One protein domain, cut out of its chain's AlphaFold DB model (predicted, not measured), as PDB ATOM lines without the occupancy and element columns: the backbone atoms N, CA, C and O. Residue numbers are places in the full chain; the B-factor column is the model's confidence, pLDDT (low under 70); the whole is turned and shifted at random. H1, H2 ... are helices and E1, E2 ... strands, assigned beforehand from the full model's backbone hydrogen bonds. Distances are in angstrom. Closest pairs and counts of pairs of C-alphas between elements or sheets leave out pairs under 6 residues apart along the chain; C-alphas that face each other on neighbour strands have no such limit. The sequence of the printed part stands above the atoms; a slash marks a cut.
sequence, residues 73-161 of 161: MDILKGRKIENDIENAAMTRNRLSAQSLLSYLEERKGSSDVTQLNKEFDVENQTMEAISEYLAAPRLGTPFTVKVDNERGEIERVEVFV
ATOM      1  N   MET A  73      25.844  -2.724   3.052       84.56
ATOM      2  CA  MET A  73      24.786  -3.619   3.517       84.56
ATOM      3  C   MET A  73      23.710  -3.811   2.449       84.56
ATOM      4  O   MET A  73      23.226  -4.924   2.288       84.56
ATOM      5  N   ASP A  74      23.398  -2.783   1.665       87.75
ATOM      6  CA  ASP A  74      22.498  -2.879   0.514       87.75
ATOM      7  C   ASP A  74      23.092  -3.748  -0.599       87.75
ATOM      8  O   ASP A  74      22.394  -4.598  -1.149       87.75
ATOM      9  N   ILE A  75      24.399  -3.627  -0.866       89.44
ATOM     10  CA  ILE A  75      25.115  -4.528  -1.783       89.44
ATOM     11  C   ILE A  75      25.078  -5.973  -1.266       89.44
ATOM     12  O   ILE A  75      24.838  -6.895  -2.042       89.44
ATOM     13  N   LEU A  76      25.302  -6.196   0.033       88.56
ATOM     14  CA  LEU A  76      25.259  -7.536   0.627       88.56
ATOM     15  C   LEU A  76      23.847  -8.138   0.586       88.56
ATOM     16  O   LEU A  76      23.703  -9.316   0.257       88.56
ATOM     17  N   LYS A  77      22.806  -7.342   0.861       88.75
ATOM     18  CA  LYS A  77      21.401  -7.756   0.720       88.75
ATOM     19  C   LYS A  77      21.076  -8.098  -0.735       88.75
ATOM     20  O   LYS A  77      20.495  -9.150  -0.976       88.75
ATOM     21  N   GLY A  78      21.499  -7.263  -1.688       88.69
ATOM     22  CA  GLY A  78      21.321  -7.501  -3.123       88.69
ATOM     23  C   GLY A  78      21.956  -8.816  -3.576       88.69
ATOM     24  O   GLY A  78      21.274  -9.659  -4.144       88.69
ATOM     25  N   ARG A  79      23.219  -9.057  -3.203       85.00
ATOM     26  CA  ARG A  79      23.922 -10.315  -3.515       85.00
ATOM     27  C   ARG A  79      23.266 -11.544  -2.903       85.00
ATOM     28  O   ARG A  79      23.299 -12.613  -3.503       85.00
ATOM     29  N   LYS A  80      22.712 -11.425  -1.695       86.31
ATOM     30  CA  LYS A  80      21.986 -12.530  -1.065       86.31
ATOM     31  C   LYS A  80      20.726 -12.868  -1.863       86.31
ATOM     32  O   LYS A  80      20.509 -14.031  -2.157       86.31
ATOM     33  N   ILE A  81      19.960 -11.855  -2.264       83.62
ATOM     34  CA  ILE A  81      18.752 -12.030  -3.080       83.62
ATOM     35  C   ILE A  81      19.099 -12.619  -4.452       83.62
ATOM     36  O   ILE A  81      18.414 -13.529  -4.894       83.62
ATOM     37  N   GLU A  82      20.170 -12.163  -5.106       81.06
ATOM     38  CA  GLU A  82      20.646 -12.738  -6.375       81.06
ATOM     39  C   GLU A  82      21.019 -14.216  -6.225       81.06
ATOM     40  O   GLU A  82      20.538 -15.036  -6.997       81.06
ATOM     41  N   ASN A  83      21.787 -14.578  -5.190       77.38
ATOM     42  CA  ASN A  83      22.091 -15.982  -4.899       77.38
ATOM     43  C   ASN A  83      20.819 -16.787  -4.617       77.38
ATOM     44  O   ASN A  83      20.668 -17.896  -5.116       77.38
ATOM     45  N   ASP A  84      19.899 -16.248  -3.822       72.31
ATOM     46  CA  ASP A  84      18.654 -16.929  -3.481       72.31
ATOM     47  C   ASP A  84      17.763 -17.103  -4.726       72.31
ATOM     48  O   ASP A  84      17.147 -18.150  -4.867       72.31
ATOM     49  N   ILE A  85      17.741 -16.149  -5.666       71.06
ATOM     50  CA  ILE A  85      17.021 -16.244  -6.950       71.06
ATOM     51  C   ILE A  85      17.707 -17.225  -7.908       71.06
ATOM     52  O   ILE A  85      17.023 -18.035  -8.526       71.06
ATOM     53  N   GLU A  86      19.036 -17.199  -8.021       62.56
ATOM     54  CA  GLU A  86      19.803 -18.176  -8.808       62.56
ATOM     55  C   GLU A  86      19.649 -19.603  -8.264       62.56
ATOM     56  O   GLU A  86      19.699 -20.567  -9.027       62.56
ATOM     57  N   ASN A  87      19.445 -19.746  -6.955       60.75
ATOM     58  CA  ASN A  87      19.140 -21.024  -6.319       60.75
ATOM     59  C   ASN A  87      17.647 -21.392  -6.425       60.75
ATOM     60  O   ASN A  87      17.327 -22.571  -6.554       60.75
ATOM     61  N   ALA A  88      16.733 -20.415  -6.387       59.47
ATOM     62  CA  ALA A  88      15.283 -20.622  -6.489       59.47
ATOM     63  C   ALA A  88      14.811 -20.882  -7.924       59.47
ATOM     64  O   ALA A  88      13.814 -21.576  -8.129       59.47
ATOM     65  N   ALA A  89      15.534 -20.381  -8.927       58.62
ATOM     66  CA  ALA A  89      15.485 -20.912 -10.279       58.62
ATOM     67  C   ALA A  89      16.136 -22.301 -10.244       58.62
ATOM     68  O   ALA A  89      17.308 -22.441 -10.583       58.62
ATOM     69  N   MET A  90      15.383 -23.293  -9.747       56.31
ATOM     70  CA  MET A  90      15.781 -24.694  -9.603       56.31
ATOM     71  C   MET A  90      16.486 -25.156 -10.875       56.31
ATOM     72  O   MET A  90      15.878 -25.506 -11.886       56.31
ATOM     73  N   THR A  91      17.807 -25.091 -10.837       63.25
ATOM     74  CA  THR A  91      18.662 -25.621 -11.875       63.25
ATOM     75  C   THR A  91      18.792 -27.084 -11.516       63.25
ATOM     76  O   THR A  91      19.442 -27.434 -10.533       63.25
ATOM     77  N   ARG A  92      18.080 -27.927 -12.266       67.19
ATOM     78  CA  ARG A  92      18.144 -29.387 -12.178       67.19
ATOM     79  C   ARG A  92      19.580 -29.844 -11.888       67.19
ATOM     80  O   ARG A  92      20.511 -29.330 -12.512       67.19
ATOM     81  N   ASN A  93      19.761 -30.805 -10.980       73.50
ATOM     82  CA  ASN A  93      21.073 -31.249 -10.470       73.50
ATOM     83  C   ASN A  93      21.798 -30.291  -9.493       73.50
ATOM     84  O   ASN A  93      23.017 -30.396  -9.333       73.50
ATOM     85  N   ARG A  94      21.103 -29.376  -8.806       75.50
ATOM     86  CA  ARG A  94      21.688 -28.591  -7.702       75.50
ATOM     87  C   ARG A  94      21.248 -29.109  -6.337       75.50
ATOM     88  O   ARG A  94      20.306 -28.608  -5.735       75.50
ATOM     89  N   LEU A  95      21.992 -30.085  -5.823       78.25
ATOM     90  CA  LEU A  95      21.838 -30.574  -4.454       78.25
ATOM     91  C   LEU A  95      22.810 -29.863  -3.511       78.25
ATOM     92  O   LEU A  95      23.980 -29.656  -3.837       78.25
ATOM     93  N   SER A  96      22.341 -29.520  -2.306       84.62
ATOM     94  CA  SER A  96      23.248 -29.131  -1.222       84.62
ATOM     95  C   SER A  96      24.153 -30.314  -0.863       84.62
ATOM     96  O   SER A  96      23.766 -31.466  -1.046       84.62
ATOM     97  N   ALA A  97      25.341 -30.060  -0.307       81.44
ATOM     98  CA  ALA A  97      26.264 -31.135   0.073       81.44
ATOM     99  C   ALA A  97      25.613 -32.170   1.013       81.44
ATOM    100  O   ALA A  97      25.857 -33.368   0.886       81.44
ATOM    101  N   GLN A  98      24.730 -31.712   1.907       84.69
ATOM    102  CA  GLN A  98      23.984 -32.584   2.809       84.69
ATOM    103  C   GLN A  98      22.946 -33.431   2.064       84.69
ATOM    104  O   GLN A  98      22.831 -34.625   2.317       84.69
ATOM    105  N   SER A  99      22.216 -32.826   1.126       85.44
ATOM    106  CA  SER A  99      21.205 -33.521   0.325       85.44
ATOM    107  C   SER A  99      21.834 -34.526  -0.643       85.44
ATOM    108  O   SER A  99      21.316 -35.627  -0.791       85.44
ATOM    109  N   LEU A 100      22.998 -34.199  -1.217       85.69
ATOM    110  CA  LEU A 100      23.802 -35.119  -2.022       85.69
ATOM    111  C   LEU A 100      24.241 -36.343  -1.204       85.69
ATOM    112  O   LEU A 100      24.170 -37.463  -1.697       85.69
ATOM    113  N   LEU A 101      24.682 -36.145   0.040       86.88
ATOM    114  CA  LEU A 101      25.094 -37.245   0.911       86.88
ATOM    115  C   LEU A 101      23.917 -38.176   1.237       86.88
ATOM    116  O   LEU A 101      24.056 -39.389   1.104       86.88
ATOM    117  N   SER A 102      22.760 -37.616   1.605       87.75
ATOM    118  CA  SER A 102      21.532 -38.389   1.832       87.75
ATOM    119  C   SER A 102      21.112 -39.171   0.587       87.75
ATOM    120  O   SER A 102      20.901 -40.378   0.668       87.75
ATOM    121  N   TYR A 103      21.094 -38.511  -0.573       87.69
ATOM    122  CA  TYR A 103      20.791 -39.139  -1.856       87.69
ATOM    123  C   TYR A 103      21.736 -40.314  -2.161       87.69
ATOM    124  O   TYR A 103      21.299 -41.384  -2.580       87.69
ATOM    125  N   LEU A 104      23.045 -40.140  -1.945       86.19
ATOM    126  CA  LEU A 104      24.041 -41.181  -2.206       86.19
ATOM    127  C   LEU A 104      23.898 -42.389  -1.272       86.19
ATOM    128  O   LEU A 104      24.097 -43.521  -1.720       86.19
ATOM    129  N   GLU A 105      23.548 -42.164  -0.006       86.06
ATOM    130  CA  GLU A 105      23.304 -43.241   0.956       86.06
ATOM    131  C   GLU A 105      22.029 -44.019   0.602       86.06
ATOM    132  O   GLU A 105      22.053 -45.248   0.549       86.06
ATOM    133  N   GLU A 106      20.942 -43.323   0.259       85.88
ATOM    134  CA  GLU A 106      19.696 -43.957  -0.192       85.88
ATOM    135  C   GLU A 106      19.904 -44.748  -1.487       85.88
ATOM    136  O   GLU A 106      19.466 -45.897  -1.604       85.88
ATOM    137  N   ARG A 107      20.687 -44.201  -2.426       82.38
ATOM    138  CA  ARG A 107      21.032 -44.871  -3.687       82.38
ATOM    139  C   ARG A 107      21.802 -46.173  -3.484       82.38
ATOM    140  O   ARG A 107      21.726 -47.069  -4.322       82.38
ATOM    141  N   LYS A 108      22.570 -46.294  -2.400       81.19
ATOM    142  CA  LYS A 108      23.341 -47.505  -2.091       81.19
ATOM    143  C   LYS A 108      22.434 -48.702  -1.780       81.19
ATOM    144  O   LYS A 108      22.847 -49.835  -2.023       81.19
ATOM    145  N   GLY A 109      21.243 -48.449  -1.231       75.81
ATOM    146  CA  GLY A 109      20.255 -49.468  -0.865       75.81
ATOM    147  C   GLY A 109      19.045 -49.561  -1.802       75.81
ATOM    148  O   GLY A 109      18.354 -50.577  -1.793       75.81
ATOM    149  N   SER A 110      18.773 -48.536  -2.615       74.19
ATOM    150  CA  SER A 110      17.613 -48.516  -3.511       74.19
ATOM    151  C   SER A 110      17.827 -49.381  -4.758       74.19
ATOM    152  O   SER A 110      18.817 -49.207  -5.471       74.19
ATOM    153  N   SER A 111      16.855 -50.233  -5.091       68.38
ATOM    154  CA  SER A 111      16.794 -50.893  -6.402       68.38
ATOM    155  C   SER A 111      16.248 -49.969  -7.500       68.38
ATOM    156  O   SER A 111      16.612 -50.131  -8.664       68.38
ATOM    157  N   ASP A 112      15.423 -48.975  -7.144       81.25
ATOM    158  CA  ASP A 112      14.783 -48.058  -8.095       81.25
ATOM    159  C   ASP A 112      15.400 -46.650  -8.079       81.25
ATOM    160  O   ASP A 112      14.889 -45.694  -7.492       81.25
ATOM    161  N   VAL A 113      16.522 -46.524  -8.786       82.38
ATOM    162  CA  VAL A 113      17.275 -45.269  -8.941       82.38
ATOM    163  C   VAL A 113      16.458 -44.201  -9.687       82.38
ATOM    164  O   VAL A 113      16.675 -43.006  -9.497       82.38
ATOM    165  N   THR A 114      15.493 -44.600 -10.524       85.31
ATOM    166  CA  THR A 114      14.715 -43.650 -11.336       85.31
ATOM    167  C   THR A 114      13.682 -42.883 -10.523       85.31
ATOM    168  O   THR A 114      13.402 -41.723 -10.830       85.31
ATOM    169  N   GLN A 115      13.125 -43.513  -9.487       85.88
ATOM    170  CA  GLN A 115      12.229 -42.852  -8.542       85.88
ATOM    171  C   GLN A 115      13.009 -41.907  -7.631       85.88
ATOM    172  O   GLN A 115      12.636 -40.741  -7.512       85.88
ATOM    173  N   LEU A 116      14.151 -42.366  -7.114       86.69
ATOM    174  CA  LEU A 116      15.033 -41.559  -6.271       86.69
ATOM    175  C   LEU A 116      15.520 -40.290  -6.995       86.69
ATOM    176  O   LEU A 116      15.527 -39.197  -6.439       86.69
ATOM    177  N   ASN A 117      15.849 -40.396  -8.285       88.25
ATOM    178  CA  ASN A 117      16.255 -39.238  -9.089       88.25
ATOM    179  C   ASN A 117      15.145 -38.195  -9.252       88.25
ATOM    180  O   ASN A 117      15.441 -37.007  -9.335       88.25
ATOM    181  N   LYS A 118      13.875 -38.611  -9.292       86.81
ATOM    182  CA  LYS A 118      12.744 -37.674  -9.372       86.81
ATOM    183  C   LYS A 118      12.526 -36.941  -8.055       86.81
ATOM    184  O   LYS A 118      12.205 -35.761  -8.081       86.81
ATOM    185  N   GLU A 119      12.702 -37.629  -6.932       86.50
ATOM    186  CA  GLU A 119      12.519 -37.057  -5.597       86.50
ATOM    187  C   GLU A 119      13.557 -35.972  -5.286       86.50
ATOM    188  O   GLU A 119      13.222 -34.929  -4.729       86.50
ATOM    189  N   PHE A 120      14.793 -36.172  -5.742       85.00
ATOM    190  CA  PHE A 120      15.894 -35.227  -5.554       85.00
ATOM    191  C   PHE A 120      16.104 -34.266  -6.746       85.00
ATOM    192  O   PHE A 120      17.091 -33.538  -6.774       85.00
ATOM    193  N   ASP A 121      15.202 -34.251  -7.737       86.12
ATOM    194  CA  ASP A 121      15.299 -33.434  -8.966       86.12
ATOM    195  C   ASP A 121      16.662 -33.547  -9.695       86.12
ATOM    196  O   ASP A 121      17.299 -32.574 -10.126       86.12
ATOM    197  N   VAL A 122      17.131 -34.789  -9.830       85.50
ATOM    198  CA  VAL A 122      18.379 -35.161 -10.499       85.50
ATOM    199  C   VAL A 122      18.075 -35.754 -11.879       85.50
ATOM    200  O   VAL A 122      17.082 -36.444 -12.120       85.50
ATOM    201  N   GLU A 123      18.918 -35.459 -12.856       87.56
ATOM    202  CA  GLU A 123      18.883 -36.080 -14.171       87.56
ATOM    203  C   GLU A 123      19.515 -37.477 -14.139       87.56
ATOM    204  O   GLU A 123      20.583 -37.694 -13.576       87.56
ATOM    205  N   ASN A 124      18.861 -38.446 -14.782       84.25
ATOM    206  CA  ASN A 124      19.348 -39.826 -14.780       84.25
ATOM    207  C   ASN A 124      20.758 -39.935 -15.381       84.25
ATOM    208  O   ASN A 124      21.602 -40.630 -14.828       84.25
ATOM    209  N   GLN A 125      21.019 -39.207 -16.470       83.50
ATOM    210  CA  GLN A 125      22.286 -39.269 -17.203       83.50
ATOM    211  C   GLN A 125      23.464 -38.721 -16.386       83.50
ATOM    212  O   GLN A 125      24.531 -39.331 -16.345       83.50
ATOM    213  N   THR A 126      23.275 -37.585 -15.708       80.94
ATOM    214  CA  THR A 126      24.331 -36.955 -14.903       80.94
ATOM    215  C   THR A 126      24.714 -37.837 -13.721       80.94
ATOM    216  O   THR A 126      25.897 -37.989 -13.419       80.94
ATOM    217  N   MET A 127      23.730 -38.469 -13.081       78.56
ATOM    218  CA  MET A 127      23.984 -39.273 -11.893       78.56
ATOM    219  C   MET A 127      24.462 -40.690 -12.201       78.56
ATOM    220  O   MET A 127      25.192 -41.283 -11.405       78.56
ATOM    221  N   GLU A 128      24.109 -41.228 -13.366       80.94
ATOM    222  CA  GLU A 128      24.709 -42.453 -13.885       80.94
ATOM    223  C   GLU A 128      26.212 -42.257 -14.117       80.94
ATOM    224  O   GLU A 128      27.001 -43.036 -13.579       80.94
ATOM    225  N   ALA A 129      26.606 -41.144 -14.750       81.19
ATOM    226  CA  ALA A 129      28.010 -40.774 -14.923       81.19
ATOM    227  C   ALA A 129      28.733 -40.592 -13.580       81.19
ATOM    228  O   ALA A 129      29.780 -41.191 -13.362       81.19
ATOM    229  N   ILE A 130      28.164 -39.842 -12.626       77.31
ATOM    230  CA  ILE A 130      28.773 -39.677 -11.289       77.31
ATOM    231  C   ILE A 130      28.943 -41.034 -10.593       77.31
ATOM    232  O   ILE A 130      29.943 -41.258  -9.912       77.31
ATOM    233  N   SER A 131      28.002 -41.960 -10.781       75.00
ATOM    234  CA  SER A 131      28.062 -43.277 -10.150       75.00
ATOM    235  C   SER A 131      29.118 -44.222 -10.717       75.00
ATOM    236  O   SER A 131      29.470 -45.186 -10.039       75.00
ATOM    237  N   GLU A 132      29.610 -43.961 -11.927       78.75
ATOM    238  CA  GLU A 132      30.751 -44.668 -12.512       78.75
ATOM    239  C   GLU A 132      32.057 -44.271 -11.808       78.75
ATOM    240  O   GLU A 132      32.897 -45.120 -11.516       78.75
ATOM    241  N   TYR A 133      32.193 -42.988 -11.463       76.38
ATOM    242  CA  TYR A 133      33.384 -42.441 -10.803       76.38
ATOM    243  C   TYR A 133      33.328 -42.509  -9.273       76.38
ATOM    244  O   TYR A 133      34.337 -42.278  -8.601       76.38
ATOM    245  N   LEU A 134      32.170 -42.831  -8.696       73.88
ATOM    246  CA  LEU A 134      32.031 -43.001  -7.258       73.88
ATOM    247  C   LEU A 134      32.558 -44.383  -6.854       73.88
ATOM    248  O   LEU A 134      31.877 -45.394  -7.002       73.88
ATOM    249  N   ALA A 135      33.753 -44.423  -6.261       62.25
ATOM    250  CA  ALA A 135      34.367 -45.631  -5.692       62.25
ATOM    251  C   ALA A 135      33.649 -46.158  -4.423       62.25
ATOM    252  O   ALA A 135      34.265 -46.794  -3.567       62.25
ATOM    253  N   ALA A 136      32.360 -45.854  -4.253       59.19
ATOM    254  CA  ALA A 136      31.594 -46.282  -3.095       59.19
ATOM    255  C   ALA A 136      31.262 -47.783  -3.209       59.19
ATOM    256  O   ALA A 136      30.723 -48.217  -4.234       59.19
ATOM    257  N   PRO A 137      31.526 -48.586  -2.163       62.69
ATOM    258  CA  PRO A 137      31.098 -49.978  -2.125       62.69
ATOM    259  C   PRO A 137      29.573 -50.061  -2.241       62.69
ATOM    260  O   PRO A 137      28.852 -49.457  -1.443       62.69
ATOM    261  N   ARG A 138      29.074 -50.824  -3.216       64.62
ATOM    262  CA  ARG A 138      27.646 -51.153  -3.320       64.62
ATOM    263  C   ARG A 138      27.315 -52.283  -2.346       64.62
ATOM    264  O   ARG A 138      28.142 -53.170  -2.131       64.62
ATOM    265  N   LEU A 139      26.120 -52.253  -1.758       67.81
ATOM    266  CA  LEU A 139      25.594 -53.414  -1.039       67.81
ATOM    267  C   LEU A 139      25.357 -54.523  -2.076       67.81
ATOM    268  O   LEU A 139      24.516 -54.385  -2.960       67.81
ATOM    269  N   GLY A 140      26.178 -55.572  -2.023       65.19
ATOM    270  CA  GLY A 140      25.968 -56.785  -2.811       65.19
ATOM    271  C   GLY A 140      24.778 -57.585  -2.285       65.19
ATOM    272  O   GLY A 140      24.237 -57.285  -1.219       65.19
ATOM    273  N   THR A 141      24.384 -58.624  -3.020       71.81
ATOM    274  CA  THR A 141      23.361 -59.562  -2.550       71.81
ATOM    275  C   THR A 141      23.797 -60.192  -1.222       71.81
ATOM    276  O   THR A 141      24.970 -60.559  -1.067       71.81
ATOM    277  N   PRO A 142      22.896 -60.296  -0.226       69.00
ATOM    278  CA  PRO A 142      23.223 -60.981   1.012       69.00
ATOM    279  C   PRO A 142      23.541 -62.447   0.698       69.00
ATOM    280  O   PRO A 142      22.786 -63.136   0.014       69.00
ATOM    281  N   PHE A 143      24.675 -62.929   1.201       72.19
ATOM    282  CA  PHE A 143      25.071 -64.329   1.095       72.19
ATOM    283  C   PHE A 143      25.308 -64.906   2.487       72.19
ATOM    284  O   PHE A 143      25.761 -64.220   3.405       72.19
ATOM    285  N   THR A 144      25.014 -66.190   2.634       72.19
ATOM    286  CA  THR A 144      25.388 -66.985   3.801       72.19
ATOM    287  C   THR A 144      26.523 -67.915   3.420       72.19
ATOM    288  O   THR A 144      26.609 -68.395   2.291       72.19
ATOM    289  N   VAL A 145      27.427 -68.140   4.364       74.19
ATOM    290  CA  VAL A 145      28.535 -69.071   4.192       74.19
ATOM    291  C   VAL A 145      28.141 -70.373   4.871       74.19
ATOM    292  O   VAL A 145      27.963 -70.393   6.090       74.19
ATOM    293  N   LYS A 146      27.980 -71.445   4.093       73.00
ATOM    294  CA  LYS A 146      27.853 -72.796   4.644       73.00
ATOM    295  C   LYS A 146      29.236 -73.438   4.636       73.00
ATOM    296  O   LYS A 146      29.928 -73.413   3.622       73.00
ATOM    297  N   VAL A 147      29.652 -73.945   5.792       71.50
ATOM    298  CA  VAL A 147      30.908 -74.683   5.948       71.50
ATOM    299  C   VAL A 147      30.551 -76.156   6.047       71.50
ATOM    300  O   VAL A 147      29.971 -76.576   7.050       71.50
ATOM    301  N   ASP A 148      30.889 -76.928   5.017       68.62
ATOM    302  CA  ASP A 148      30.731 -78.378   5.059       68.62
ATOM    303  C   ASP A 148      31.927 -78.990   5.793       68.62
ATOM    304  O   ASP A 148      33.023 -79.155   5.249       68.62
ATOM    305  N   ASN A 149      31.702 -79.342   7.063       66.12
ATOM    306  CA  ASN A 149      32.721 -79.893   7.966       66.12
ATOM    307  C   ASN A 149      33.341 -81.217   7.476       66.12
ATOM    308  O   ASN A 149      34.383 -81.623   7.983       66.12
ATOM    309  N   GLU A 150      32.723 -81.891   6.504       68.19
ATOM    310  CA  GLU A 150      33.181 -83.180   5.973       68.19
ATOM    311  C   GLU A 150      34.145 -83.047   4.783       68.19
ATOM    312  O   GLU A 150      34.971 -83.930   4.561       68.19
ATOM    313  N   ARG A 151      34.065 -81.946   4.022       62.09
ATOM    314  CA  ARG A 151      34.903 -81.701   2.831       62.09
ATOM    315  C   ARG A 151      35.872 -80.534   2.992       62.09
ATOM    316  O   ARG A 151      36.799 -80.408   2.199       62.09
ATOM    317  N   GLY A 152      35.691 -79.702   4.021       63.81
ATOM    318  CA  GLY A 152      36.499 -78.498   4.228       63.81
ATOM    319  C   GLY A 152      36.247 -77.411   3.178       63.81
ATOM    320  O   GLY A 152      37.032 -76.470   3.074       63.81
ATOM    321  N   GLU A 153      35.171 -77.535   2.399       62.47
ATOM    322  CA  GLU A 153      34.793 -76.579   1.364       62.47
ATOM    323  C   GLU A 153      33.829 -75.530   1.935       62.47
ATOM    324  O   GLU A 153      32.943 -75.815   2.745       62.47
ATOM    325  N   ILE A 154      34.059 -74.278   1.537       68.00
ATOM    326  CA  ILE A 154      33.275 -73.115   1.944       68.00
ATOM    327  C   ILE A 154      32.372 -72.754   0.765       68.00
ATOM    328  O   ILE A 154      32.849 -72.187  -0.221       68.00
ATOM    329  N   GLU A 155      31.077 -73.052   0.863       71.94
ATOM    330  CA  GLU A 155      30.110 -72.691  -0.175       71.94
ATOM    331  C   GLU A 155      29.405 -71.369   0.157       71.94
ATOM    332  O   GLU A 155      28.899 -71.144   1.263       71.94
ATOM    333  N   ARG A 156      29.368 -70.470  -0.834       65.69
ATOM    334  CA  ARG A 156      28.562 -69.245  -0.791       65.69
ATOM    335  C   ARG A 156      27.149 -69.581  -1.245       65.69
ATOM    336  O   ARG A 156      26.950 -69.949  -2.398       65.69
ATOM    337  N   VAL A 157      26.178 -69.405  -0.360       71.75
ATOM    338  CA  VAL A 157      24.758 -69.577  -0.670       71.75
ATOM    339  C   VAL A 157      24.098 -68.205  -0.680       71.75
ATOM    340  O   VAL A 157      24.081 -67.513   0.341       71.75
ATOM    341  N   GLU A 158      23.577 -67.791  -1.834       64.88
ATOM    342  CA  GLU A 158      22.796 -66.557  -1.958       64.88
ATOM    343  C   GLU A 158      21.530 -66.642  -1.098       64.88
ATOM    344  O   GLU A 158      20.826 -67.655  -1.098       64.88
ATOM    345  N   VAL A 159      21.253 -65.584  -0.334       59.94
ATOM    346  CA  VAL A 159      20.034 -65.479   0.467       59.94
ATOM    347  C   VAL A 159      19.003 -64.728  -0.362       59.94
ATOM    348  O   VAL A 159      19.097 -63.514  -0.532       59.94
ATOM    349  N   PHE A 160      18.010 -65.449  -0.868       50.59
ATOM    350  CA  PHE A 160      16.791 -64.830  -1.375       50.59
ATOM    351  C   PHE A 160      15.922 -64.479  -0.162       50.59
ATOM    352  O   PHE A 160      15.442 -65.383   0.525       50.59
ATOM    353  N   VAL A 161      15.806 -63.183   0.144       49.53
ATOM    354  CA  VAL A 161      14.848 -62.639   1.126       49.53
ATOM    355  C   VAL A 161      13.563 -62.271   0.403       49.53
ATOM    356  O   VAL A 161      13.675 -61.629  -0.665       49.53
TER     357      VAL A 161
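What this domain is: This is residues 73 to 161 of the 161 residues of an uncharacterized protein of Wallemia mellicola (UniProt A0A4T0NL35). An extended string of three parts: helix H1 stands free at one end, H2, H3 and H4 cluster loosely in the middle, and the hairpin of strands E1 and E2 makes the other end. The 89 printed residues hold four named helices, then two antiparallel strands, class mixed. The radius of gyration of the C-alphas is 21.9 A; spans are 81 by 25 by 22 A.

Where its parts are: H1, residues 73 to 88, starts at C-alpha (24.786, -3.619, 3.517) and measures 21.9 A. H2 is residues 97 to 109, 19.3 A; H3 113 to 119; H4 124 to 133. E1 is 143 to 148; E2, 153 to 158, ends at (22.796, -66.557, -1.958).

How they stand to each other: H1 and H2 are apart. H2, through residues 103 to 107 alone, only just touches H3, 3 C-alpha pairs within 8 A, closest Arg 107 and Val 113, 6.5 A: a helical hairpin. H3 and H4 are close but not clearly touching. In E1 and E2, N 144 and O 157 are 2.8 A apart. O i to N i+4 pairs are within hydrogen-bond range throughout H1, 8 of 9 in H2, 2 of 3 in H3, 5 of 6 in H4.

The domain as a whole: The printed part has no cut and no long link. Confidence is under 70 at 27 residues, among them 86 to 92.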